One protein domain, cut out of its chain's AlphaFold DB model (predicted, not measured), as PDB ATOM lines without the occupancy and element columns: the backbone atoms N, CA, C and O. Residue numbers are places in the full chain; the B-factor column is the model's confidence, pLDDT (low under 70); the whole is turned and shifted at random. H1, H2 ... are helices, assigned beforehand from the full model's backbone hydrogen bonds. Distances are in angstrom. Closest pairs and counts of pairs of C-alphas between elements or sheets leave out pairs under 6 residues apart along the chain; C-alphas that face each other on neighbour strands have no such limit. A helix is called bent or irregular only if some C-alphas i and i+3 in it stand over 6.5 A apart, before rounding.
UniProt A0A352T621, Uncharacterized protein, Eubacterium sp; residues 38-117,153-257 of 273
ATOM      1  N   GLN A  38     146.934 135.122  78.751       83.19
ATOM      2  CA  GLN A  38     145.889 136.143  78.845       83.19
ATOM      3  C   GLN A  38     146.291 137.422  78.109       83.19
ATOM      4  O   GLN A  38     145.487 137.921  77.327       83.19
ATOM      5  N   SER A  39     147.527 137.907  78.287       80.44
ATOM      6  CA  SER A  39     148.049 139.073  77.555       80.44
ATOM      7  C   SER A  39     147.965 138.880  76.032       80.44
ATOM      8  O   SER A  39     147.449 139.742  75.317       80.44
ATOM      9  N   PHE A  40     148.348 137.704  75.524       80.69
ATOM     10  CA  PHE A  40     148.247 137.414  74.091       80.69
ATOM     11  C   PHE A  40     146.793 137.411  73.584       80.69
ATOM     12  O   PHE A  40     146.486 138.020  72.558       80.69
ATOM     13  N   THR A  41     145.872 136.768  74.312       83.81
ATOM     14  CA  THR A  41     144.440 136.758  73.959       83.81
ATOM     15  C   THR A  41     143.842 138.166  73.955       83.81
ATOM     16  O   THR A  41     143.055 138.511  73.075       83.81
ATOM     17  N   VAL A  42     144.235 138.990  74.923       83.50
ATOM     18  CA  VAL A  42     143.827 140.392  75.081       83.50
ATOM     19  C   VAL A  42     144.272 141.225  73.883       83.50
ATOM     20  O   VAL A  42     143.465 141.965  73.319       83.50
ATOM     21  N   LEU A  43     145.519 141.052  73.443       86.81
ATOM     22  CA  LEU A  43     146.052 141.733  72.268       86.81
ATOM     23  C   LEU A  43     145.289 141.339  70.992       86.81
ATOM     24  O   LEU A  43     144.857 142.210  70.235       86.81
ATOM     25  N   ALA A  44     145.041 140.042  70.783       86.75
ATOM     26  CA  ALA A  44     144.284 139.548  69.631       86.75
ATOM     27  C   ALA A  44     142.836 140.076  69.597       86.75
ATOM     28  O   ALA A  44     142.332 140.473  68.541       86.75
ATOM     29  N   ALA A  45     142.171 140.123  70.756       87.19
ATOM     30  CA  ALA A  45     140.820 140.660  70.878       87.19
ATOM     31  C   ALA A  45     140.765 142.151  70.503       87.19
ATOM     32  O   ALA A  45     139.921 142.547  69.700       87.19
ATOM     33  N   VAL A  46     141.686 142.971  71.022       90.50
ATOM     34  CA  VAL A  46     141.745 144.413  70.711       90.50
ATOM     35  C   VAL A  46     141.927 144.663  69.229       90.50
ATOM     36  O   VAL A  46     141.172 145.437  68.644       90.50
ATOM     37  N   VAL A  47     142.898 143.986  68.615       89.94
ATOM     38  CA  VAL A  47     143.185 144.150  67.188       89.94
ATOM     39  C   VAL A  47     141.955 143.785  66.354       89.94
ATOM     40  O   VAL A  47     141.636 144.488  65.397       89.94
ATOM     41  N   SER A  48     141.207 142.757  66.760       91.62
ATOM     42  CA  SER A  48     139.959 142.361  66.097       91.62
ATOM     43  C   SER A  48     138.874 143.440  66.194       91.62
ATOM     44  O   SER A  48     138.222 143.745  65.197       91.62
ATOM     45  N   PHE A  49     138.695 144.063  67.362       91.06
ATOM     46  CA  PHE A  49     137.736 145.163  67.529       91.06
ATOM     47  C   PHE A  49     138.154 146.430  66.781       91.06
ATOM     48  O   PHE A  49     137.300 147.100  66.199       91.06
ATOM     49  N   TRP A  50     139.447 146.753  66.746       92.88
ATOM     50  CA  TRP A  50     139.947 147.868  65.942       92.88
ATOM     51  C   TRP A  50     139.724 147.623  64.454       92.88
ATOM     52  O   TRP A  50     139.208 148.504  63.768       92.88
ATOM     53  N   ALA A  51     140.036 146.420  63.963       92.75
ATOM     54  CA  ALA A  51     139.768 146.034  62.583       92.75
ATOM     55  C   ALA A  51     138.270 146.141  62.263       92.75
ATOM     56  O   ALA A  51     137.901 146.786  61.289       92.75
ATOM     57  N   MET A  52     137.404 145.609  63.131       90.69
ATOM     58  CA  MET A  52     135.951 145.712  62.990       90.69
ATOM     59  C   MET A  52     135.474 147.170  62.924       90.69
ATOM     60  O   MET A  52     134.687 147.514  62.042       90.69
ATOM     61  N   GLY A  53     135.959 148.035  63.820       90.38
ATOM     62  CA  GLY A  53     135.602 149.454  63.845       90.38
ATOM     63  C   GLY A  53     136.038 150.192  62.580       90.38
ATOM     64  O   GLY A  53     135.258 150.958  62.011       90.38
ATOM     65  N   LEU A  54     137.250 149.917  62.093       90.25
ATOM     66  CA  LEU A  54     137.765 150.491  60.851       90.25
ATOM     67  C   LEU A  54     136.981 149.998  59.631       90.25
ATOM     68  O   LEU A  54     136.544 150.815  58.823       90.25
ATOM     69  N   THR A  55     136.738 148.691  59.514       89.81
ATOM     70  CA  THR A  55     135.935 148.126  58.421       89.81
ATOM     71  C   THR A  55     134.525 148.707  58.415       89.81
ATOM     72  O   THR A  55     134.027 149.096  57.360       89.81
ATOM     73  N   PHE A  56     133.895 148.827  59.586       87.81
ATOM     74  CA  PHE A  56     132.571 149.428  59.705       87.81
ATOM     75  C   PHE A  56     132.578 150.897  59.263       87.81
ATOM     76  O   PHE A  56     131.723 151.298  58.475       87.81
ATOM     77  N   LYS A  57     133.574 151.689  59.684       83.94
ATOM     78  CA  LYS A  57     133.734 153.086  59.246       83.94
ATOM     79  C   LYS A  57     133.917 153.213  57.732       83.94
ATOM     80  O   LYS A  57     133.261 154.057  57.128       83.94
ATOM     81  N   VAL A  58     134.737 152.363  57.112       84.56
ATOM     82  CA  VAL A  58     134.930 152.358  55.650       84.56
ATOM     83  C   VAL A  58     133.618 152.047  54.924       84.56
ATOM     84  O   VAL A  58     133.234 152.771  54.014       84.56
ATOM     85  N   GLN A  59     132.869 151.037  55.371       82.00
ATOM     86  CA  GLN A  59     131.578 150.689  54.760       82.00
ATOM     87  C   GLN A  59     130.521 151.791  54.900       82.00
ATOM     88  O   GLN A  59     129.634 151.915  54.052       82.00
ATOM     89  N   ILE A  60     130.584 152.568  55.984       76.75
ATOM     90  CA  ILE A  60     129.703 153.715  56.197       76.75
ATOM     91  C   ILE A  60     130.031 154.827  55.195       76.75
ATOM     92  O   ILE A  60     129.099 155.358  54.595       76.75
ATOM     93  N   LEU A  61     131.312 155.132  54.950       72.81
ATOM     94  CA  LEU A  61     131.729 156.148  53.968       72.81
ATOM     95  C   LEU A  61     131.116 155.906  52.581       72.81
ATOM     96  O   LEU A  61     130.598 156.844  51.974       72.81
ATOM     97  N   ASP A  62     131.055 154.650  52.136       68.25
ATOM     98  CA  ASP A  62     130.477 154.290  50.833       68.25
ATOM     99  C   ASP A  62     128.943 154.419  50.774       68.25
ATOM    100  O   ASP A  62     128.360 154.592  49.700       68.25
ATOM    101  N   LYS A  63     128.250 154.326  51.917       67.69
ATOM    102  CA  LYS A  63     126.773 154.289  51.994       67.69
ATOM    103  C   LYS A  63     126.139 155.567  52.550       67.69
ATOM    104  O   LYS A  63     124.918 155.712  52.464       67.69
ATOM    105  N   ILE A  64     126.945 156.491  53.079       60.47
ATOM    106  CA  ILE A  64     126.513 157.726  53.754       60.47
ATOM    107  C   ILE A  64     125.548 158.564  52.902       60.47
ATOM    108  O   ILE A  64     124.566 159.082  53.424       60.47
ATOM    109  N   TYR A  65     125.757 158.632  51.585       57.56
ATOM    110  CA  TYR A  65     125.000 159.527  50.700       57.56
ATOM    111  C   TYR A  65     123.509 159.182  50.531       57.56
ATOM    112  O   TYR A  65     122.778 159.956  49.916       57.56
ATOM    113  N   LYS A  66     123.036 158.043  51.057       63.41
ATOM    114  CA  LYS A  66     121.628 157.613  50.952       63.41
ATOM    115  C   LYS A  66     120.827 157.739  52.252       63.41
ATOM    116  O   LYS A  66     119.630 157.463  52.243       63.41
ATOM    117  N   LEU A  67     121.462 158.110  53.364       72.56
ATOM    118  CA  LEU A  67     120.840 158.141  54.692       72.56
ATOM    119  C   LEU A  67     120.438 159.565  55.089       72.56
ATOM    120  O   LEU A  67     121.072 160.542  54.696       72.56
ATOM    121  N   GLY A  68     119.385 159.692  55.901       81.12
ATOM    122  CA  GLY A  68     119.039 160.978  56.510       81.12
ATOM    123  C   GLY A  68     120.117 161.429  57.504       81.12
ATOM    124  O   GLY A  68     120.750 160.603  58.159       81.12
ATOM    125  N   ILE A  69     120.292 162.743  57.678       82.12
ATOM    126  CA  ILE A  69     121.349 163.334  58.530       82.12
ATOM    127  C   ILE A  69     121.313 162.801  59.973       82.12
ATOM    128  O   ILE A  69     122.353 162.562  60.589       82.12
ATOM    129  N   THR A  70     120.118 162.577  60.523       82.44
ATOM    130  CA  THR A  70     119.940 162.016  61.870       82.44
ATOM    131  C   THR A  70     120.440 160.576  61.963       82.44
ATOM    132  O   THR A  70     121.139 160.225  62.913       82.44
ATOM    133  N   GLN A  71     120.132 159.750  60.960       83.44
ATOM    134  CA  GLN A  71     120.595 158.364  60.873       83.44
ATOM    135  C   GLN A  71     122.108 158.311  60.684       83.44
ATOM    136  O   GLN A  71     122.784 157.549  61.367       83.44
ATOM    137  N   GLN A  72     122.652 159.167  59.820       84.94
ATOM    138  CA  GLN A  72     124.089 159.276  59.614       84.94
ATOM    139  C   GLN A  72     124.818 159.669  60.904       84.94
ATOM    140  O   GLN A  72     125.809 159.043  61.271       84.94
ATOM    141  N   THR A  73     124.300 160.658  61.635       85.50
ATOM    142  CA  THR A  73     124.894 161.088  62.908       85.50
ATOM    143  C   THR A  73     124.861 159.968  63.950       85.50
ATOM    144  O   THR A  73     125.854 159.750  64.644       85.50
ATOM    145  N   LEU A  74     123.753 159.225  64.041       87.56
ATOM    146  CA  LEU A  74     123.628 158.079  64.942       87.56
ATOM    147  C   LEU A  74     124.630 156.969  64.586       87.56
ATOM    148  O   LEU A  74     125.310 156.437  65.459       87.56
ATOM    149  N   ILE A  75     124.755 156.638  63.301       87.88
ATOM    150  CA  ILE A  75     125.699 155.629  62.812       87.88
ATOM    151  C   ILE A  75     127.147 156.064  63.087       87.88
ATOM    152  O   ILE A  75     127.969 155.258  63.532       87.88
ATOM    153  N   ASN A  76     127.461 157.346  62.894       87.19
ATOM    154  CA  ASN A  76     128.776 157.903  63.201       87.19
ATOM    155  C   ASN A  76     129.106 157.868  64.698       87.19
ATOM    156  O   ASN A  76     130.242 157.551  65.053       87.19
ATOM    157  N   PHE A  77     128.105 158.100  65.549       89.69
ATOM    158  CA  PHE A  77     128.227 157.965  67.000       89.69
ATOM    159  C   PHE A  77     128.509 156.513  67.408       89.69
ATOM    160  O   PHE A  77     129.486 156.229  68.100       89.69
ATOM    161  N   LEU A  78     127.697 155.569  66.925       88.81
ATOM    162  CA  LEU A  78     127.844 154.144  67.240       88.81
ATOM    163  C   LEU A  78     129.180 153.579  66.752       88.81
ATOM    164  O   LEU A  78     129.827 152.811  67.457       88.81
ATOM    165  N   SER A  79     129.626 153.990  65.566       87.69
ATOM    166  CA  SER A  79     130.914 153.556  65.020       87.69
ATOM    167  C   SER A  79     132.114 154.084  65.809       87.69
ATOM    168  O   SER A  79     133.135 153.405  65.848       87.69
ATOM    169  N   ALA A  80     132.012 155.241  66.473       90.12
ATOM    170  CA  ALA A  80     133.037 155.677  67.421       90.12
ATOM    171  C   ALA A  80     133.045 154.784  68.677       90.12
ATOM    172  O   ALA A  80     134.111 154.374  69.135       90.12
ATOM    173  N   ILE A  81     131.869 154.406  69.195       90.75
ATOM    174  CA  ILE A  81     131.735 153.562  70.397       90.75
ATOM    175  C   ILE A  81     132.390 152.182  70.235       90.75
ATOM    176  O   ILE A  81     132.871 151.633  71.226       90.75
ATOM    177  N   ILE A  82     132.479 151.631  69.018       92.25
ATOM    178  CA  ILE A  82     133.133 150.329  68.769       92.25
ATOM    179  C   ILE A  82     134.561 150.295  69.334       92.25
ATOM    180  O   ILE A  82     134.972 149.294  69.919       92.25
ATOM    181  N   PHE A  83     135.292 151.408  69.247       92.81
ATOM    182  CA  PHE A  83     136.658 151.505  69.761       92.81
ATOM    183  C   PHE A  83     136.741 151.521  71.291       92.81
ATOM    184  O   PHE A  83     137.820 151.330  71.835       92.81
ATOM    185  N   LEU A  84     135.626 151.693  72.002       93.12
ATOM    186  CA  LEU A  84     135.573 151.621  73.463       93.12
ATOM    187  C   LEU A  84     135.219 150.224  73.983       93.12
ATOM    188  O   LEU A  84     135.449 149.948  75.158       93.12
ATOM    189  N   ILE A  85     134.706 149.327  73.132       91.19
ATOM    190  CA  ILE A  85     134.366 147.949  73.523       91.19
ATOM    191  C   ILE A  85     135.549 147.240  74.209       91.19
ATOM    192  O   ILE A  85     135.329 146.648  75.270       91.19
ATOM    193  N   PRO A  86     136.799 147.334  73.707       90.50
ATOM    194  CA  PRO A  86     137.933 146.706  74.375       90.50
ATOM    195  C   PRO A  86     138.152 147.187  75.812       90.50
ATOM    196  O   PRO A  86     138.447 146.374  76.681       90.50
ATOM    197  N   ILE A  87     137.930 148.476  76.096       91.31
ATOM    198  CA  ILE A  87     138.093 149.039  77.446       91.31
ATOM    199  C   ILE A  87     137.139 148.348  78.424       91.31
ATOM    200  O   ILE A  87     137.543 147.941  79.511       91.31
ATOM    201  N   PHE A  88     135.879 148.148  78.032       87.75
ATOM    202  CA  PHE A  88     134.900 147.475  78.889       87.75
ATOM    203  C   PHE A  88     135.185 145.978  79.049       87.75
ATOM    204  O   PHE A  88     135.027 145.442  80.146       87.75
ATOM    205  N   LEU A  89     135.668 145.309  77.997       88.25
ATOM    206  CA  LEU A  89     136.096 143.904  78.068       88.25
ATOM    207  C   LEU A  89     137.289 143.699  79.007       88.25
ATOM    208  O   LEU A  89     137.448 142.630  79.598       88.25
ATOM    209  N   PHE A  90     138.121 144.720  79.171       88.00
ATOM    210  CA  PHE A  90     139.315 144.645  80.000       88.00
ATOM    211  C   PHE A  90     139.055 144.787  81.487       88.00
ATOM    212  O   PHE A  90     139.895 144.367  82.275       88.00
ATOM    213  N   ILE A  91     137.896 145.288  81.905       86.69
ATOM    214  CA  ILE A  91     137.538 145.377  83.326       86.69
ATOM    215  C   ILE A  91     137.588 143.990  84.003       86.69
ATOM    216  O   ILE A  91     138.368 143.820  84.943       86.69
ATOM    217  N   PRO A  92     136.849 142.960  83.542       86.88
ATOM    218  CA  PRO A  92     136.923 141.636  84.163       86.88
ATOM    219  C   PRO A  92     138.277 140.941  83.942       86.88
ATOM    220  O   PRO A  92     138.763 140.246  84.836       86.88
ATOM    221  N   LEU A  93     138.916 141.135  82.781       84.94
ATOM    222  CA  LEU A  93     140.200 140.494  82.468       84.94
ATOM    223  C   LEU A  93     141.347 141.049  83.324       84.94
ATOM    224  O   LEU A  93     142.139 140.275  83.860       84.94
ATOM    225  N   SER A  94     141.392 142.369  83.520       84.81
ATOM    226  CA  SER A  94     142.359 143.030  84.404       84.81
ATOM    227  C   SER A  94     142.183 142.600  85.859       84.81
ATOM    228  O   SER A  94     143.181 142.340  86.529       84.81
ATOM    229  N   SER A  95     140.941 142.417  86.329       85.12
ATOM    230  CA  SER A  95     140.662 141.868  87.664       85.12
ATOM    231  C   SER A  95     141.233 140.465  87.842       85.12
ATOM    232  O   SER A  95     141.974 140.212  88.793       85.12
ATOM    233  N   LYS A  96     140.965 139.567  86.888       85.44
ATOM    234  CA  LYS A  96     141.480 138.192  86.926       85.44
ATOM    235  C   LYS A  96     143.008 138.143  86.834       85.44
ATOM    236  O   LYS A  96     143.655 137.333  87.496       85.44
ATOM    237  N   SER A  97     143.599 139.022  86.028       83.62
ATOM    238  CA  SER A  97     145.052 139.167  85.937       83.62
ATOM    239  C   SER A  97     145.653 139.662  87.262       83.62
ATOM    240  O   SER A  97     146.627 139.081  87.744       83.62
ATOM    241  N   GLY A  98     145.027 140.646  87.913       82.88
ATOM    242  CA  GLY A  98     145.423 141.147  89.232       82.88
ATOM    243  C   GLY A  98     145.389 140.075  90.326       82.88
ATOM    244  O   GLY A  98     146.331 139.966  91.113       82.88
ATOM    245  N   GLU A  99     144.361 139.224  90.346       84.19
ATOM    246  CA  GLU A  99     144.286 138.079  91.264       84.19
ATOM    247  C   GLU A  99     145.435 137.087  91.052       84.19
ATOM    248  O   GLU A  99     146.036 136.618  92.019       84.19
ATOM    249  N   ASN A 100     145.788 136.797  89.798       85.44
ATOM    250  CA  ASN A 100     146.920 135.924  89.486       85.44
ATOM    251  C   ASN A 100     148.251 136.526  89.954       85.44
ATOM    252  O   ASN A 100     149.087 135.802  90.494       85.44
ATOM    253  N   LEU A 101     148.433 137.845  89.820       82.94
ATOM    254  CA  LEU A 101     149.607 138.548  90.348       82.94
ATOM    255  C   LEU A 101     149.691 138.457  91.874       82.94
ATOM    256  O   LEU A 101     150.758 138.163  92.410       82.94
ATOM    257  N   LEU A 102     148.578 138.659  92.586       84.06
ATOM    258  CA  LEU A 102     148.538 138.506  94.045       84.06
ATOM    259  C   LEU A 102     148.882 137.081  94.479       84.06
ATOM    260  O   LEU A 102     149.599 136.897  95.462       84.06
ATOM    261  N   GLN A 103     148.407 136.082  93.738       86.50
ATOM    262  CA  GLN A 103     148.705 134.681  94.023       86.50
ATOM    263  C   GLN A 103     150.184 134.369  93.785       86.50
ATOM    264  O   GLN A 103     150.816 133.782  94.663       86.50
ATOM    265  N   ILE A 104     150.779 134.862  92.695       84.19
ATOM    266  CA  ILE A 104     152.231 134.766  92.462       84.19
ATOM    267  C   ILE A 104     153.016 135.431  93.598       84.19
ATOM    268  O   ILE A 104     153.940 134.811  94.120       84.19
ATOM    269  N   ALA A 105     152.637 136.642  94.025       82.06
ATOM    270  CA  ALA A 105     153.271 137.319  95.160       82.06
ATOM    271  C   ALA A 105     153.181 136.492  96.449       82.06
ATOM    272  O   ALA A 105     154.162 136.379  97.180       82.06
ATOM    273  N   SER A 106     152.019 135.894  96.723       86.06
ATOM    274  CA  SER A 106     151.818 135.064  97.910       86.06
ATOM    275  C   SER A 106     152.669 133.789  97.881       86.06
ATOM    276  O   SER A 106     153.333 133.480  98.864       86.06
ATOM    277  N   LEU A 107     152.727 133.074  96.754       85.62
ATOM    278  CA  LEU A 107     153.495 131.831  96.632       85.62
ATOM    279  C   LEU A 107     155.006 132.112  96.642       85.62
ATOM    280  O   LEU A 107     155.760 131.410  97.312       85.62
ATOM    281  N   SER A 108     155.446 133.184  95.977       81.06
ATOM    282  CA  SER A 108     156.836 133.666  96.020       81.06
ATOM    283  C   SER A 108     157.263 134.027  97.447       81.06
ATOM    284  O   SER A 108     158.307 133.572  97.919       81.06
ATOM    285  N   ALA A 109     156.439 134.791  98.174       80.25
ATOM    286  CA  ALA A 109     156.723 135.151  99.558       80.25
ATOM    287  C   ALA A 109     156.760 133.926 100.485       80.25
ATOM    288  O   ALA A 109     157.574 133.892 101.407       80.25
ATOM    289  N   TYR A 110     155.911 132.925 100.235       84.12
ATOM    290  CA  TYR A 110     155.911 131.671 100.985       84.12
ATOM    291  C   TYR A 110     157.228 130.910 100.806       84.12
ATOM    292  O   TYR A 110     157.881 130.591 101.799       84.12
ATOM    293  N   ILE A 111     157.648 130.684  99.553       79.94
ATOM    294  CA  ILE A 111     158.916 130.010  99.238       79.94
ATOM    295  C   ILE A 111     160.076 130.712  99.949       79.94
ATOM    296  O   ILE A 111     160.844 130.066 100.656       79.94
ATOM    297  N   LYS A 112     160.143 132.043  99.862       77.38
ATOM    298  CA  LYS A 112     161.218 132.815 100.493       77.38
ATOM    299  C   LYS A 112     161.294 132.652 102.004       77.38
ATOM    300  O   LYS A 112     162.377 132.502 102.553       77.38
ATOM    301  N   VAL A 113     160.155 132.729 102.686       78.75
ATOM    302  CA  VAL A 113     160.123 132.732 104.155       78.75
ATOM    303  C   VAL A 113     160.304 131.330 104.731       78.75
ATOM    304  O   VAL A 113     160.970 131.177 105.752       78.75
ATOM    305  N   PHE A 114     159.696 130.318 104.111       81.25
ATOM    306  CA  PHE A 114     159.627 128.970 104.675       81.25
ATOM    307  C   PHE A 114     160.656 128.005 104.086       81.25
ATOM    308  O   PHE A 114     161.119 127.122 104.803       81.25
ATOM    309  N   HIS A 115     161.057 128.190 102.828       74.44
ATOM    310  CA  HIS A 115     162.057 127.341 102.184       74.44
ATOM    311  C   HIS A 115     163.413 128.047 102.079       74.44
ATOM    312  O   HIS A 115     164.387 127.528 102.606       74.44
ATOM    313  N   ASP A 116     163.501 129.240 101.489       72.31
ATOM    314  CA  ASP A 116     164.815 129.841 101.206       72.31
ATOM    315  C   ASP A 116     165.509 130.358 102.480       72.31
ATOM    316  O   ASP A 116     166.653 129.998 102.749       72.31
ATOM    317  N   TYR A 117     164.819 131.148 103.313       74.25
ATOM    318  CA  TYR A 117     165.403 131.776 104.509       74.25
ATOM    319  C   TYR A 117     165.916 130.788 105.577       74.25
ATOM    320  O   TYR A 117     166.999 131.000 106.122       74.25
ATOM    321  N   ASN A 153     154.821 146.508  81.637       61.50
ATOM    322  CA  ASN A 153     154.045 145.269  81.617       61.50
ATOM    323  C   ASN A 153     152.576 145.443  82.061       61.50
ATOM    324  O   ASN A 153     152.016 144.587  82.746       61.50
ATOM    325  N   ASP A 154     151.968 146.579  81.702       73.50
ATOM    326  CA  ASP A 154     150.554 146.884  81.942       73.50
ATOM    327  C   ASP A 154     149.770 146.930  80.618       73.50
ATOM    328  O   ASP A 154     149.208 147.956  80.221       73.50
ATOM    329  N   ASP A 155     149.781 145.795  79.910       78.94
ATOM    330  CA  ASP A 155     149.236 145.647  78.553       78.94
ATOM    331  C   ASP A 155     147.780 146.119  78.459       78.94
ATOM    332  O   ASP A 155     147.405 146.819  77.519       78.94
ATOM    333  N   TYR A 156     146.966 145.810  79.474       85.62
ATOM    334  CA  TYR A 156     145.561 146.214  79.549       85.62
ATOM    335  C   TYR A 156     145.397 147.735  79.542       85.62
ATOM    336  O   TYR A 156     144.574 148.271  78.795       85.62
ATOM    337  N   THR A 157     146.181 148.444  80.353       86.94
ATOM    338  CA  THR A 157     146.117 149.904  80.454       86.94
ATOM    339  C   THR A 157     146.600 150.555  79.168       86.94
ATOM    340  O   THR A 157     145.923 151.438  78.641       86.94
ATOM    341  N   ILE A 158     147.725 150.090  78.615       87.62
ATOM    342  CA  ILE A 158     148.289 150.632  77.370       87.62
ATOM    343  C   ILE A 158     147.298 150.453  76.214       87.62
ATOM    344  O   ILE A 158     146.976 151.416  75.516       87.62
ATOM    345  N   LEU A 159     146.753 149.248  76.040       90.56
ATOM    346  CA  LEU A 159     145.782 148.959  74.983       90.56
ATOM    347  C   LEU A 159     144.467 149.732  75.171       90.56
ATOM    348  O   LEU A 159     143.863 150.161  74.182       90.56
ATOM    349  N   SER A 160     144.041 149.969  76.417       91.31
ATOM    350  CA  SER A 160     142.874 150.817  76.705       91.31
ATOM    351  C   SER A 160     143.119 152.276  76.325       91.31
ATOM    352  O   SER A 160     142.243 152.909  75.741       91.31
ATOM    353  N   ILE A 161     144.315 152.804  76.611       92.00
ATOM    354  CA  ILE A 161     144.712 154.165  76.231       92.00
ATOM    355  C   ILE A 161     144.716 154.307  74.709       92.00
ATOM    356  O   ILE A 161     144.138 155.259  74.192       92.00
ATOM    357  N   ILE A 162     145.306 153.354  73.981       93.00
ATOM    358  CA  ILE A 162     145.323 153.390  72.510       93.00
ATOM    359  C   ILE A 162     143.893 153.352  71.960       93.00
ATOM    360  O   ILE A 162     143.533 154.164  71.112       93.00
ATOM    361  N   SER A 163     143.051 152.466  72.494       94.69
ATOM    362  CA  SER A 163     141.634 152.367  72.121       94.69
ATOM    363  C   SER A 163     140.881 153.685  72.353       94.69
ATOM    364  O   SER A 163     140.121 154.134  71.494       94.69
ATOM    365  N   PHE A 164     141.146 154.354  73.476       95.50
ATOM    366  CA  PHE A 164     140.571 155.658  73.790       95.50
ATOM    367  C   PHE A 164     141.073 156.769  72.857       95.50
ATOM    368  O   PHE A 164     140.280 157.596  72.414       95.50
ATOM    369  N   ILE A 165     142.359 156.774  72.495       95.00
ATOM    370  CA  ILE A 165     142.912 157.727  71.521       95.00
ATOM    371  C   ILE A 165     142.225 157.559  70.162       95.00
ATOM    372  O   ILE A 165     141.793 158.548  69.572       95.00
ATOM    373  N   ILE A 166     142.071 156.317  69.688       94.19
ATOM    374  CA  ILE A 166     141.374 156.030  68.426       94.19
ATOM    375  C   ILE A 166     139.925 156.527  68.497       94.19
ATOM    376  O   ILE A 166     139.467 157.201  67.575       94.19
ATOM    377  N   TYR A 167     139.224 156.269  69.606       95.31
ATOM    378  CA  TYR A 167     137.889 156.820  69.843       95.31
ATOM    379  C   TYR A 167     137.869 158.347  69.684       95.31
ATOM    380  O   TYR A 167     137.095 158.847  68.869       95.31
ATOM    381  N   ILE A 168     138.748 159.079  70.382       95.00
ATOM    382  CA  ILE A 168     138.816 160.550  70.326       95.00
ATOM    383  C   ILE A 168     139.045 161.060  68.899       95.00
ATOM    384  O   ILE A 168     138.392 162.022  68.495       95.00
ATOM    385  N   ILE A 169     139.903 160.405  68.109       93.69
ATOM    386  CA  ILE A 169     140.112 160.760  66.696       93.69
ATOM    387  C   ILE A 169     138.783 160.708  65.929       93.69
ATOM    388  O   ILE A 169     138.433 161.661  65.231       93.69
ATOM    389  N   PHE A 170     137.998 159.642  66.098       91.94
ATOM    390  CA  PHE A 170     136.702 159.519  65.430       91.94
ATOM    391  C   PHE A 170     135.642 160.493  65.953       91.94
ATOM    392  O   PHE A 170     134.815 160.949  65.162       91.94
ATOM    393  N   VAL A 171     135.685 160.863  67.237       93.81
ATOM    394  CA  VAL A 171     134.834 161.933  67.783       93.81
ATOM    395  C   VAL A 171     135.131 163.263  67.092       93.81
ATOM    396  O   VAL A 171     134.209 163.954  66.659       93.81
ATOM    397  N   VAL A 172     136.411 163.616  66.951       93.25
ATOM    398  CA  VAL A 172     136.832 164.861  66.290       93.25
ATOM    399  C   VAL A 172     136.377 164.883  64.831       93.25
ATOM    400  O   VAL A 172     135.825 165.890  64.384       93.25
ATOM    401  N   LEU A 173     136.533 163.767  64.110       90.75
ATOM    402  CA  LEU A 173     136.046 163.635  62.732       90.75
ATOM    403  C   LEU A 173     134.525 163.831  62.642       90.75
ATOM    404  O   LEU A 173     134.053 164.600  61.808       90.75
ATOM    405  N   GLN A 174     133.752 163.219  63.543       90.50
ATOM    406  CA  GLN A 174     132.297 163.388  63.571       90.50
ATOM    407  C   GLN A 174     131.876 164.833  63.880       90.50
ATOM    408  O   GLN A 174     130.939 165.350  63.269       90.50
ATOM    409  N   ILE A 175     132.548 165.503  64.821       91.19
ATOM    410  CA  ILE A 175     132.270 166.911  65.141       91.19
ATOM    411  C   ILE A 175     132.556 167.801  63.925       91.19
ATOM    412  O   ILE A 175     131.792 168.731  63.656       91.19
ATOM    413  N   TYR A 176     133.617 167.508  63.171       90.31
ATOM    414  CA  TYR A 176     133.933 168.227  61.941       90.31
ATOM    415  C   TYR A 176     132.833 168.069  60.878       90.31
ATOM    416  O   TYR A 176     132.379 169.069  60.322       90.31
ATOM    417  N   GLU A 177     132.333 166.850  60.656       87.62
ATOM    418  CA  GLU A 177     131.201 166.599  59.748       87.62
ATOM    419  C   GLU A 177     129.935 167.357  60.177       87.62
ATOM    420  O   GLU A 177     129.290 168.023  59.367       87.62
ATOM    421  N   LEU A 178     129.605 167.331  61.471       89.62
ATOM    422  CA  LEU A 178     128.464 168.073  62.010       89.62
ATOM    423  C   LEU A 178     128.614 169.587  61.813       89.62
ATOM    424  O   LEU A 178     127.642 170.269  61.488       89.62
ATOM    425  N   LYS A 179     129.829 170.122  61.958       89.88
ATOM    426  CA  LYS A 179     130.108 171.538  61.697       89.88
ATOM    427  C   LYS A 179     129.820 171.910  60.237       89.88
ATOM    428  O   LYS A 179     129.253 172.973  59.996       89.88
ATOM    429  N   LEU A 180     130.155 171.041  59.279       88.25
ATOM    430  CA  LEU A 180     129.824 171.254  57.864       88.25
ATOM    431  C   LEU A 180     128.305 171.276  57.643       88.25
ATOM    432  O   LEU A 180     127.797 172.213  57.033       88.25
ATOM    433  N   TYR A 181     127.561 170.333  58.228       87.38
ATOM    434  CA  TYR A 181     126.093 170.328  58.132       87.38
ATOM    435  C   TYR A 181     125.436 171.564  58.749       87.38
ATOM    436  O   TYR A 181     124.374 171.992  58.293       87.38
ATOM    437  N   TYR A 182     126.050 172.149  59.775       88.88
ATOM    438  CA  TYR A 182     125.587 173.410  60.340       88.88
ATOM    439  C   TYR A 182     125.801 174.586  59.381       88.88
ATOM    440  O   TYR A 182     124.875 175.365  59.180       88.88
ATOM    441  N   TYR A 183     126.973 174.690  58.742       89.44
ATOM    442  CA  TYR A 183     127.226 175.738  57.741       89.44
ATOM    443  C   TYR A 183     126.303 175.633  56.525       89.44
ATOM    444  O   TYR A 183     125.900 176.651  55.970       89.44
ATOM    445  N   GLU A 184     125.914 174.418  56.147       88.75
ATOM    446  CA  GLU A 184     124.927 174.171  55.092       88.75
ATOM    447  C   GLU A 184     123.471 174.428  55.541       88.75
ATOM    448  O   GLU A 184     122.540 174.126  54.796       88.75
ATOM    449  N   ASN A 185     123.247 174.960  56.752       83.75
ATOM    450  CA  ASN A 185     121.931 175.174  57.373       83.75
ATOM    451  C   ASN A 185     121.056 173.909  57.461       83.75
ATOM    452  O   ASN A 185     119.833 173.992  57.592       83.75
ATOM    453  N   LYS A 186     121.668 172.719  57.424       84.00
ATOM    454  CA  LYS A 186     120.960 171.433  57.480       84.00
ATOM    455  C   LYS A 186     120.626 170.998  58.906       84.00
ATOM    456  O   LYS A 186     119.700 170.214  59.106       84.00
ATOM    457  N   ILE A 187     121.365 171.494  59.903       87.50
ATOM    458  CA  ILE A 187     121.147 171.182  61.323       87.50
ATOM    459  C   ILE A 187     121.228 172.431  62.202       87.50
ATOM    460  O   ILE A 187     121.927 173.392  61.893       87.50
ATOM    461  N   LYS A 188     120.529 172.402  63.342       88.81
ATOM    462  CA  LYS A 188     120.594 173.457  64.365       88.81
ATOM    463  C   LYS A 188     121.764 173.219  65.318       88.81
ATOM    464  O   LYS A 188     122.073 172.073  65.641       88.81
ATOM    465  N   ILE A 189     122.320 174.302  65.865       88.12
ATOM    466  CA  ILE A 189     123.427 174.249  66.834       88.12
ATOM    467  C   ILE A 189     123.119 173.359  68.050       88.12
ATOM    468  O   ILE A 189     123.981 172.607  68.493       88.12
ATOM    469  N   PHE A 190     121.862 173.356  68.515       88.56
ATOM    470  CA  PHE A 190     121.390 172.514  69.620       88.56
ATOM    471  C   PHE A 190     121.697 171.022  69.412       88.56
ATOM    472  O   PHE A 190     122.085 170.330  70.351       88.56
ATOM    473  N   TYR A 191     121.567 170.529  68.176       88.19
ATOM    474  CA  TYR A 191     121.832 169.128  67.854       88.19
ATOM    475  C   TYR A 191     123.319 168.783  68.007       88.19
ATOM    476  O   TYR A 191     123.660 167.742  68.562       88.19
ATOM    477  N   ILE A 192     124.206 169.693  67.593       89.62
ATOM    478  CA  ILE A 192     125.656 169.538  67.762       89.62
ATOM    479  C   ILE A 192     126.005 169.486  69.250       89.62
ATOM    480  O   ILE A 192     126.737 168.598  69.683       89.62
ATOM    481  N   THR A 193     125.448 170.404  70.045       90.12
ATOM    482  CA  THR A 193     125.675 170.450  71.494       90.12
ATOM    483  C   THR A 193     125.262 169.142  72.171       90.12
ATOM    484  O   THR A 193     126.013 168.624  72.994       90.12
ATOM    485  N   LEU A 194     124.119 168.565  71.785       91.69
ATOM    486  CA  LEU A 194     123.647 167.286  72.320       91.69
ATOM    487  C   LEU A 194     124.629 166.144  72.014       91.69
ATOM    488  O   LEU A 194     124.978 165.378  72.913       91.69
ATOM    489  N   VAL A 195     125.126 166.055  70.776       92.06
ATOM    490  CA  VAL A 195     126.102 165.023  70.382       92.06
ATOM    491  C   VAL A 195     127.422 165.175  71.145       92.06
ATOM    492  O   VAL A 195     127.993 164.170  71.573       92.06
ATOM    493  N   ILE A 196     127.898 166.405  71.356       92.88
ATOM    494  CA  ILE A 196     129.116 166.669  72.136       92.88
ATOM    495  C   ILE A 196     128.933 166.224  73.591       92.88
ATOM    496  O   ILE A 196     129.797 165.529  74.123       92.88
ATOM    497  N   ILE A 197     127.805 166.565  74.222       94.62
ATOM    498  CA  ILE A 197     127.499 166.147  75.600       94.62
ATOM    499  C   ILE A 197     127.466 164.616  75.708       94.62
ATOM    500  O   ILE A 197     128.037 164.058  76.644       94.62
ATOM    501  N   ALA A 198     126.855 163.931  74.737       93.75
ATOM    502  CA  ALA A 198     126.801 162.471  74.716       93.75
ATOM    503  C   ALA A 198     128.205 161.839  74.658       93.75
ATOM    504  O   ALA A 198     128.500 160.919  75.421       93.75
ATOM    505  N   HIS A 199     129.097 162.355  73.808       94.31
ATOM    506  CA  HIS A 199     130.485 161.886  73.752       94.31
ATOM    507  C   HIS A 199     131.263 162.205  75.023       94.31
ATOM    508  O   HIS A 199     132.045 161.378  75.480       94.31
ATOM    509  N   LEU A 200     131.042 163.376  75.619       94.44
ATOM    510  CA  LEU A 200     131.708 163.771  76.854       94.44
ATOM    511  C   LEU A 200     131.338 162.834  78.011       94.44
ATOM    512  O   LEU A 200     132.219 162.392  78.744       94.44
ATOM    513  N   PHE A 201     130.061 162.460  78.126       94.94
ATOM    514  CA  PHE A 201     129.613 161.468  79.105       94.94
ATOM    515  C   PHE A 201     130.307 160.112  78.905       94.94
ATOM    516  O   PHE A 201     130.858 159.543  79.848       94.94
ATOM    517  N   VAL A 202     130.343 159.620  77.663       94.50
ATOM    518  CA  VAL A 202     131.007 158.354  77.320       94.50
ATOM    519  C   VAL A 202     132.519 158.420  77.580       94.50
ATOM    520  O   VAL A 202     133.093 157.466  78.106       94.50
ATOM    521  N   ALA A 203     133.166 159.548  77.281       94.38
ATOM    522  CA  ALA A 203     134.590 159.748  77.516       94.38
ATOM    523  C   ALA A 203     134.945 159.719  79.009       94.38
ATOM    524  O   ALA A 203     135.926 159.082  79.387       94.38
ATOM    525  N   ILE A 204     134.131 160.345  79.868       94.56
ATOM    526  CA  ILE A 204     134.315 160.291  81.328       94.56
ATOM    527  C   ILE A 204     134.239 158.844  81.822       94.56
ATOM    528  O   ILE A 204     135.105 158.409  82.584       94.56
ATOM    529  N   MET A 205     133.243 158.084  81.357       93.31
ATOM    530  CA  MET A 205     133.101 156.670  81.711       93.31
ATOM    531  C   MET A 205     134.315 155.850  81.259       93.31
ATOM    532  O   MET A 205     134.852 155.075  82.047       93.31
ATOM    533  N   ALA A 206     134.799 156.065  80.033       94.12
ATOM    534  CA  ALA A 206     135.985 155.386  79.517       94.12
ATOM    535  C   ALA A 206     137.246 155.706  80.338       94.12
ATOM    536  O   ALA A 206     137.991 154.796  80.696       94.12
ATOM    537  N   ILE A 207     137.463 156.975  80.700       93.94
ATOM    538  CA  ILE A 207     138.590 157.390  81.550       93.94
ATOM    539  C   ILE A 207     138.503 156.719  82.925       93.94
ATOM    540  O   ILE A 207     139.499 156.178  83.406       93.94
ATOM    541  N   ALA A 208     137.318 156.698  83.543       92.94
ATOM    542  CA  ALA A 208     137.112 156.020  84.820       92.94
ATOM    543  C   ALA A 208     137.437 154.517  84.727       92.94
ATOM    544  O   ALA A 208     138.105 153.976  85.613       92.94
ATOM    545  N   SER A 209     137.039 153.853  83.636       92.62
ATOM    546  CA  SER A 209     137.384 152.452  83.375       92.62
ATOM    547  C   SER A 209     138.890 152.239  83.202       92.62
ATOM    548  O   SER A 209     139.427 151.306  83.792       92.62
ATOM    549  N   ILE A 210     139.594 153.112  82.474       91.94
ATOM    550  CA  ILE A 210     141.060 153.033  82.309       91.94
ATOM    551  C   ILE A 210     141.769 153.158  83.660       91.94
ATOM    552  O   ILE A 210     142.662 152.371  83.969       91.94
ATOM    553  N   VAL A 211     141.358 154.122  84.490       89.19
ATOM    554  CA  VAL A 211     141.927 154.316  85.832       89.19
ATOM    555  C   VAL A 211     141.692 153.085  86.709       89.19
ATOM    556  O   VAL A 211     142.590 152.667  87.443       89.19
ATOM    557  N   PHE A 212     140.500 152.488  86.626       87.62
ATOM    558  CA  PHE A 212     140.195 151.249  87.333       87.62
ATOM    559  C   PHE A 212     141.093 150.094  86.870       87.62
ATOM    560  O   PHE A 212     141.708 149.446  87.714       87.62
ATOM    561  N   ILE A 213     141.216 149.884  85.554       87.62
ATOM    562  CA  ILE A 213     142.069 148.847  84.958       87.62
ATOM    563  C   ILE A 213     143.500 148.996  85.471       87.62
ATOM    564  O   ILE A 213     144.012 148.073  86.097       87.62
ATOM    565  N   HIS A 214     144.086 150.189  85.346       85.38
ATOM    566  CA  HIS A 214     145.452 150.458  85.795       85.38
ATOM    567  C   HIS A 214     145.669 150.139  87.276       85.38
ATOM    568  O   HIS A 214     146.676 149.540  87.662       85.38
ATOM    569  N   LYS A 215     144.704 150.499  88.129       80.56
ATOM    570  CA  LYS A 215     144.789 150.242  89.571       80.56
ATOM    571  C   LYS A 215     144.830 148.746  89.895       80.56
ATOM    572  O   LYS A 215     145.429 148.378  90.907       80.56
ATOM    573  N   VAL A 216     144.177 147.912  89.086       76.94
ATOM    574  CA  VAL A 216     144.000 146.481  89.351       76.94
ATOM    575  C   VAL A 216     145.054 145.628  88.637       76.94
ATOM    576  O   VAL A 216     145.679 144.785  89.285       76.94
ATOM    577  N   SER A 217     145.305 145.866  87.344       75.25
ATOM    578  CA  SER A 217     146.284 145.107  86.547       75.25
ATOM    579  C   SER A 217     147.724 145.558  86.734       75.25
ATOM    580  O   SER A 217     148.627 144.782  86.429       75.25
ATOM    581  N   GLY A 218     147.956 146.775  87.236       70.31
ATOM    582  CA  GLY A 218     149.294 147.338  87.363       70.31
ATOM    583  C   GLY A 218     150.228 146.399  88.125       70.31
ATOM    584  O   GLY A 218     150.148 146.275  89.351       70.31
ATOM    585  N   MET A 219     151.147 145.748  87.405       66.81
ATOM    586  CA  MET A 219     152.051 144.748  87.976       66.81
ATOM    587  C   MET A 219     152.853 145.350  89.130       66.81
ATOM    588  O   MET A 219     152.924 144.779  90.215       66.81
ATOM    589  N   LYS A 220     153.356 146.573  88.953       64.75
ATOM    590  CA  LYS A 220     154.080 147.303  89.997       64.75
ATOM    591  C   LYS A 220     153.224 147.579  91.233       64.75
ATOM    592  O   LYS A 220     153.719 147.465  92.348       64.75
ATOM    593  N   THR A 221     151.960 147.960  91.082       67.00
ATOM    594  CA  THR A 221     151.105 148.297  92.227       67.00
ATOM    595  C   THR A 221     150.603 147.060  92.948       67.00
ATOM    596  O   THR A 221     150.641 147.024  94.175       67.00
ATOM    597  N   THR A 222     150.160 146.050  92.208       69.19
ATOM    598  CA  THR A 222     149.491 144.871  92.759       69.19
ATOM    599  C   THR A 222     150.503 143.843  93.261       69.19
ATOM    600  O   THR A 222     150.419 143.421  94.414       69.19
ATOM    601  N   LEU A 223     151.524 143.513  92.460       72.06
ATOM    602  CA  LEU A 223     152.558 142.548  92.845       72.06
ATOM    603  C   LEU A 223     153.424 143.092  93.986       72.06
ATOM    604  O   LEU A 223     153.638 142.397  94.968       72.06
ATOM    605  N   MET A 224     153.889 144.346  93.913       71.56
ATOM    606  CA  MET A 224     154.787 144.900  94.939       71.56
ATOM    607  C   MET A 224     154.088 145.059  96.293       71.56
ATOM    608  O   MET A 224     154.649 144.666  97.316       71.56
ATOM    609  N   LYS A 225     152.854 145.591  96.319       72.12
ATOM    610  CA  LYS A 225     152.066 145.684  97.563       72.12
ATOM    611  C   LYS A 225     151.747 144.297  98.117       72.12
ATOM    612  O   LYS A 225     151.884 144.092  99.320       72.12
ATOM    613  N   GLY A 226     151.366 143.364  97.241       73.94
ATOM    614  CA  GLY A 226     151.107 141.974  97.604       73.94
ATOM    615  C   GLY A 226     152.328 141.324  98.245       73.94
ATOM    616  O   GLY A 226     152.229 140.813  99.354       73.94
ATOM    617  N   THR A 227     153.495 141.408  97.606       77.62
ATOM    618  CA  THR A 227     154.733 140.804  98.113       77.62
ATOM    619  C   THR A 227     155.123 141.383  99.471       77.62
ATOM    620  O   THR A 227     155.396 140.617 100.385       77.62
ATOM    621  N   VAL A 228     155.080 142.710  99.659       77.06
ATOM    622  CA  VAL A 228     155.343 143.336 100.974       77.06
ATOM    623  C   VAL A 228     154.410 142.776 102.046       77.06
ATOM    624  O   VAL A 228     154.871 142.360 103.110       77.06
ATOM    625  N   TYR A 229     153.108 142.747 101.758       80.44
ATOM    626  CA  TYR A 229     152.093 142.273 102.691       80.44
ATOM    627  C   TYR A 229     152.288 140.794 103.053       80.44
ATOM    628  O   TYR A 229     152.374 140.451 104.233       80.44
ATOM    629  N   TYR A 230     152.413 139.920 102.051       82.44
ATOM    630  CA  TYR A 230     152.543 138.479 102.261       82.44
ATOM    631  C   TYR A 230     153.871 138.107 102.916       82.44
ATOM    632  O   TYR A 230     153.871 137.296 103.836       82.44
ATOM    633  N   THR A 231     154.989 138.732 102.535       81.94
ATOM    634  CA  THR A 231     156.280 138.486 103.190       81.94
ATOM    635  C   THR A 231     156.214 138.830 104.677       81.94
ATOM    636  O   THR A 231     156.620 138.024 105.509       81.94
ATOM    637  N   GLN A 232     155.639 139.977 105.050       81.94
ATOM    638  CA  GLN A 232     155.494 140.344 106.463       81.94
ATOM    639  C   GLN A 232     154.553 139.398 107.222       81.94
ATOM    640  O   GLN A 232     154.867 138.988 108.345       81.94
ATOM    641  N   ALA A 233     153.421 139.030 106.615       83.38
ATOM    642  CA  ALA A 233     152.466 138.094 107.202       83.38
ATOM    643  C   ALA A 233     153.095 136.711 107.432       83.38
ATOM    644  O   ALA A 233     152.947 136.135 108.512       83.38
ATOM    645  N   TYR A 234     153.856 136.206 106.460       86.38
ATOM    646  CA  TYR A 234     154.531 134.920 106.577       86.38
ATOM    647  C   TYR A 234     155.704 134.950 107.547       86.38
ATOM    648  O   TYR A 234     155.848 133.993 108.296       86.38
ATOM    649  N   ILE A 235     156.486 136.033 107.635       84.69
ATOM    650  CA  ILE A 235     157.527 136.165 108.675       84.69
ATOM    651  C   ILE A 235     156.899 136.077 110.069       84.69
ATOM    652  O   ILE A 235     157.399 135.357 110.933       84.69
ATOM    653  N   LYS A 236     155.777 136.776 110.294       86.06
ATOM    654  CA  LYS A 236     155.040 136.689 111.562       86.06
ATOM    655  C   LYS A 236     154.575 135.255 111.825       86.06
ATOM    656  O   LYS A 236     154.763 134.746 112.925       86.06
ATOM    657  N   ARG A 237     154.020 134.591 110.809       85.81
ATOM    658  CA  ARG A 237     153.549 133.208 110.924       85.81
ATOM    659  C   ARG A 237     154.683 132.215 111.187       85.81
ATOM    660  O   ARG A 237     154.522 131.312 111.998       85.81
ATOM    661  N   ALA A 238     155.828 132.388 110.538       84.31
ATOM    662  CA  ALA A 238     157.016 131.571 110.748       84.31
ATOM    663  C   ALA A 238     157.568 131.724 112.171       84.31
ATOM    664  O   ALA A 238     158.054 130.746 112.737       84.31
ATOM    665  N   ASN A 239     157.437 132.915 112.768       84.75
ATOM    666  CA  ASN A 239     157.748 133.128 114.180       84.75
ATOM    667  C   ASN A 239     156.765 132.390 115.107       84.75
ATOM    668  O   ASN A 239     157.184 131.640 115.981       84.75
ATOM    669  N   GLU A 240     155.453 132.503 114.862       84.56
ATOM    670  CA  GLU A 240     154.426 131.765 115.627       84.56
ATOM    671  C   GLU A 240     154.628 130.239 115.587       84.56
ATOM    672  O   GLU A 240     154.310 129.538 116.546       84.56
ATOM    673  N   LEU A 241     155.158 129.718 114.478       83.31
ATOM    674  CA  LEU A 241     155.471 128.299 114.295       83.31
ATOM    675  C   LEU A 241     156.843 127.894 114.869       83.31
ATOM    676  O   LEU A 241     157.187 126.714 114.837       83.31
ATOM    677  N   GLY A 242     157.629 128.842 115.387       79.81
ATOM    678  CA  GLY A 242     158.964 128.605 115.942       79.81
ATOM    679  C   GLY A 242     160.049 128.300 114.902       79.81
ATOM    680  O   GLY A 242     161.117 127.808 115.265       79.81
ATOM    681  N   ILE A 243     159.784 128.570 113.619       79.19
ATOM    682  CA  ILE A 243     160.728 128.371 112.506       79.19
ATOM    683  C   ILE A 243     161.766 129.495 112.506       79.19
ATOM    684  O   ILE A 243     162.969 129.245 112.447       79.19
ATOM    685  N   ILE A 244     161.291 130.736 112.621       80.62
ATOM    686  CA  ILE A 244     162.122 131.916 112.865       80.62
ATOM    687  C   ILE A 244     162.036 132.208 114.357       80.62
ATOM    688  O   ILE A 244     160.947 132.223 114.916       80.62
ATOM    689  N   LYS A 245     163.171 132.419 115.019       79.88
ATOM    690  CA  LYS A 245     163.184 132.753 116.448       79.88
ATOM    691  C   LYS A 245     163.016 134.258 116.641       79.88
ATOM    692  O   LYS A 245     163.506 135.031 115.820       79.88
ATOM    693  N   ASP A 246     162.431 134.670 117.765       77.75
ATOM    694  CA  ASP A 246     162.168 136.086 118.079       77.75
ATOM    695  C   ASP A 246     163.399 136.993 117.915       77.75
ATOM    696  O   ASP A 246     163.300 138.088 117.365       77.75
ATOM    697  N   TYR A 247     164.582 136.521 118.325       77.25
ATOM    698  CA  TYR A 247     165.821 137.295 118.210       77.25
ATOM    699  C   TYR A 247     166.306 137.479 116.760       77.25
ATOM    700  O   TYR A 247     167.027 138.430 116.477       77.25
ATOM    701  N   ASP A 248     165.915 136.592 115.840       78.00
ATOM    702  CA  ASP A 248     166.283 136.637 114.415       78.00
ATOM    703  C   ASP A 248     165.213 137.373 113.585       78.00
ATOM    704  O   ASP A 248     165.382 137.623 112.396       78.00
ATOM    705  N   MET A 249     164.095 137.774 114.205       77.31
ATOM    706  CA  MET A 249     162.949 138.369 113.513       77.31
ATOM    707  C   MET A 249     163.301 139.688 112.814       77.31
ATOM    708  O   MET A 249     162.809 139.966 111.719       77.31
ATOM    709  N   GLN A 250     164.148 140.513 113.433       79.12
ATOM    710  CA  GLN A 250     164.582 141.777 112.835       79.12
ATOM    711  C   GLN A 250     165.533 141.544 111.656       79.12
ATOM    712  O   GLN A 250     165.474 142.270 110.665       79.12
ATOM    713  N   ASN A 251     166.363 140.503 111.737       80.50
ATOM    714  CA  ASN A 251     167.257 140.102 110.663       80.50
ATOM    715  C   ASN A 251     166.461 139.537 109.474       80.50
ATOM    716  O   ASN A 251     166.601 140.028 108.358       80.50
ATOM    717  N   ALA A 252     165.499 138.644 109.734       76.81
ATOM    718  CA  ALA A 252     164.566 138.124 108.732       76.81
ATOM    719  C   ALA A 252     163.805 139.242 108.005       76.81
ATOM    720  O   ALA A 252     163.719 139.251 106.781       76.81
ATOM    721  N   LYS A 253     163.290 140.234 108.746       79.62
ATOM    722  CA  LYS A 253     162.625 141.409 108.157       79.62
ATOM    723  C   LYS A 253     163.560 142.245 107.289       79.62
ATOM    724  O   LYS A 253     163.095 142.841 106.324       79.62
ATOM    725  N   ASN A 254     164.838 142.326 107.646       76.62
ATOM    726  CA  ASN A 254     165.826 143.124 106.933       76.62
ATOM    727  C   ASN A 254     166.356 142.433 105.674       76.62
ATOM    728  O   ASN A 254     166.630 143.136 104.702       76.62
ATOM    729  N   GLU A 255     166.531 141.114 105.709       73.00
ATOM    730  CA  GLU A 255     167.043 140.291 104.609       73.00
ATOM    731  C   GLU A 255     165.950 139.999 103.580       73.00
ATOM    732  O   GLU A 255     166.137 140.213 102.386       73.00
ATOM    733  N   LEU A 256     164.755 139.631 104.044       74.12
ATOM    734  CA  LEU A 256     163.610 139.348 103.180       74.12
ATOM    735  C   LEU A 256     162.842 140.605 102.773       74.12
ATOM    736  O   LEU A 256     161.771 140.491 102.178       74.12
ATOM    737  N   ASN A 257     163.344 141.803 103.098       74.31
ATOM    738  CA  ASN A 257     162.670 143.049 102.756       74.31
ATOM    739  C   ASN A 257     162.535 143.166 101.229       74.31
ATOM    740  O   ASN A 257     163.530 143.412 100.547       74.31
TER     741      ASN A 257
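AT A GLANCE: This is residues 38 to 117 and 153 to 257 of the 273 residues of an uncharacterized protein of Eubacterium sp (UniProt A0A352T621). This is a long rod of helices lengthwise: H2, bent but nearly straight, runs along most of the rod, with H1, H3 and H4 bundled with it over one part of its length. Beyond the end of H4, H5 packs along H2b, and the short H6 folds back beside H5 to make the far end of the rod. The printed part has 185 residues with six named helices, H1 to H6 in order along the chain, and no named strand; the class is all helix. The whole is extended, with a radius of gyration of the C-alphas of 25.1 A and spans of 84 by 30 by 18 A.

HOW THE PARTS SIT: Start with H1, residues 38 to 66, which has a kink of 34 degrees near residue 60 and is irregular, with C-alphas 62 and 65 7.6 A apart. Next comes H2, residues 69 to 117, assigned as one helix by its hydrogen bonds but bent, with C-alphas 83 and 86 6.8 A apart. Its arms are H2a, residues 69 to 83, and H2b, residues 86 to 117, at a shallow tilt of 10 degrees; H2b is itself irregular, with C-alphas 89 and 92 6.6 A apart, and has a kink of 37 degrees near residue 93. H1 and H2a form a helical hairpin at a shallow tilt of 14 degrees, and their closest C-alphas, Gly 53 and Ile 82, are 5.6 A apart. Past the cut, look at H3, residues 155 to 183, which touches H2a, opposite ways at a shallow tilt of 13 degrees; their closest C-alphas, Phe 83 and Tyr 167, are 5.5 A apart. H3 and H4, residues 189 to 217, form a helical hairpin at a shallow tilt of 4 degrees, with the closest C-alphas, Thr 157 and His 214, 5.4 A apart. H1, H2a, H2b, H3 and H4 make a bundle, a group of helices and arms set lengthwise; within it H1 and H4 are apart. H4 touches H2b with residues 206 to 217 alone, the closest C-alphas, Gly 98 and Ser 217, being 4.9 A apart. H5, residues 219 to 240, and H4 touch only at the corner by their link, and only just, with 3 pairs of C-alphas within 8 A; the closest are Val 216 and Thr 222, 6.7 A apart. H5 touches H2b, the same way at a shallow tilt of 33 degrees, only just short of steep; the closest C-alphas, Ala 105 and Thr 227, are 4.8 A apart. H6, residues 246 to 255, is irregular, with C-alphas 247 and 250 7.1 A apart. H5 and H6 form a helical hairpin, in which the closest C-alphas, Asn 239 and Asp 246, are 6.6 A apart. In H3, H4 and H5 every O i to N i+4 pair is within hydrogen-bond range; the counts are 22 of 25 in H1, 10 of 11 in H2a, 23 of 28 in H2b and 4 of 6 in H6.

IN THESE COORDINATES: Find C-alpha 38 at (145.889, 136.143, 78.845); from there H1 runs 42.8 A to Lys 66. H2a covers 22.4 A from Ile 69 to Phe 83, and H2b 43.4 A from Pro 86 to C-alpha 117 at (165.403, 131.776, 104.509). H3 spans 42.7 A from Asp 155 to Tyr 183, H4 42.0 A from Ile 189 to Ser 217, and H5 30.6 A from Met 219 to Glu 240. H6 runs 14.9 A from Asp 246 to C-alpha 255 at (167.043, 140.291, 104.609).

THE WHOLE: The two C-alphas farthest apart, Asn 185 and Tyr 247, are 84.0 A apart. Residues 118 to 152 are not printed, and C-alphas 117 and 153 are 28.9 A apart across the cut. Of the links printed whole, H1 to H2, H3 to H4, H4 to H5 and H5 to H6 are tight. The mean pLDDT of the printed part is 84.6; look for values under 70 at residues 62 to 66, residue 153 and residues 219 to 222.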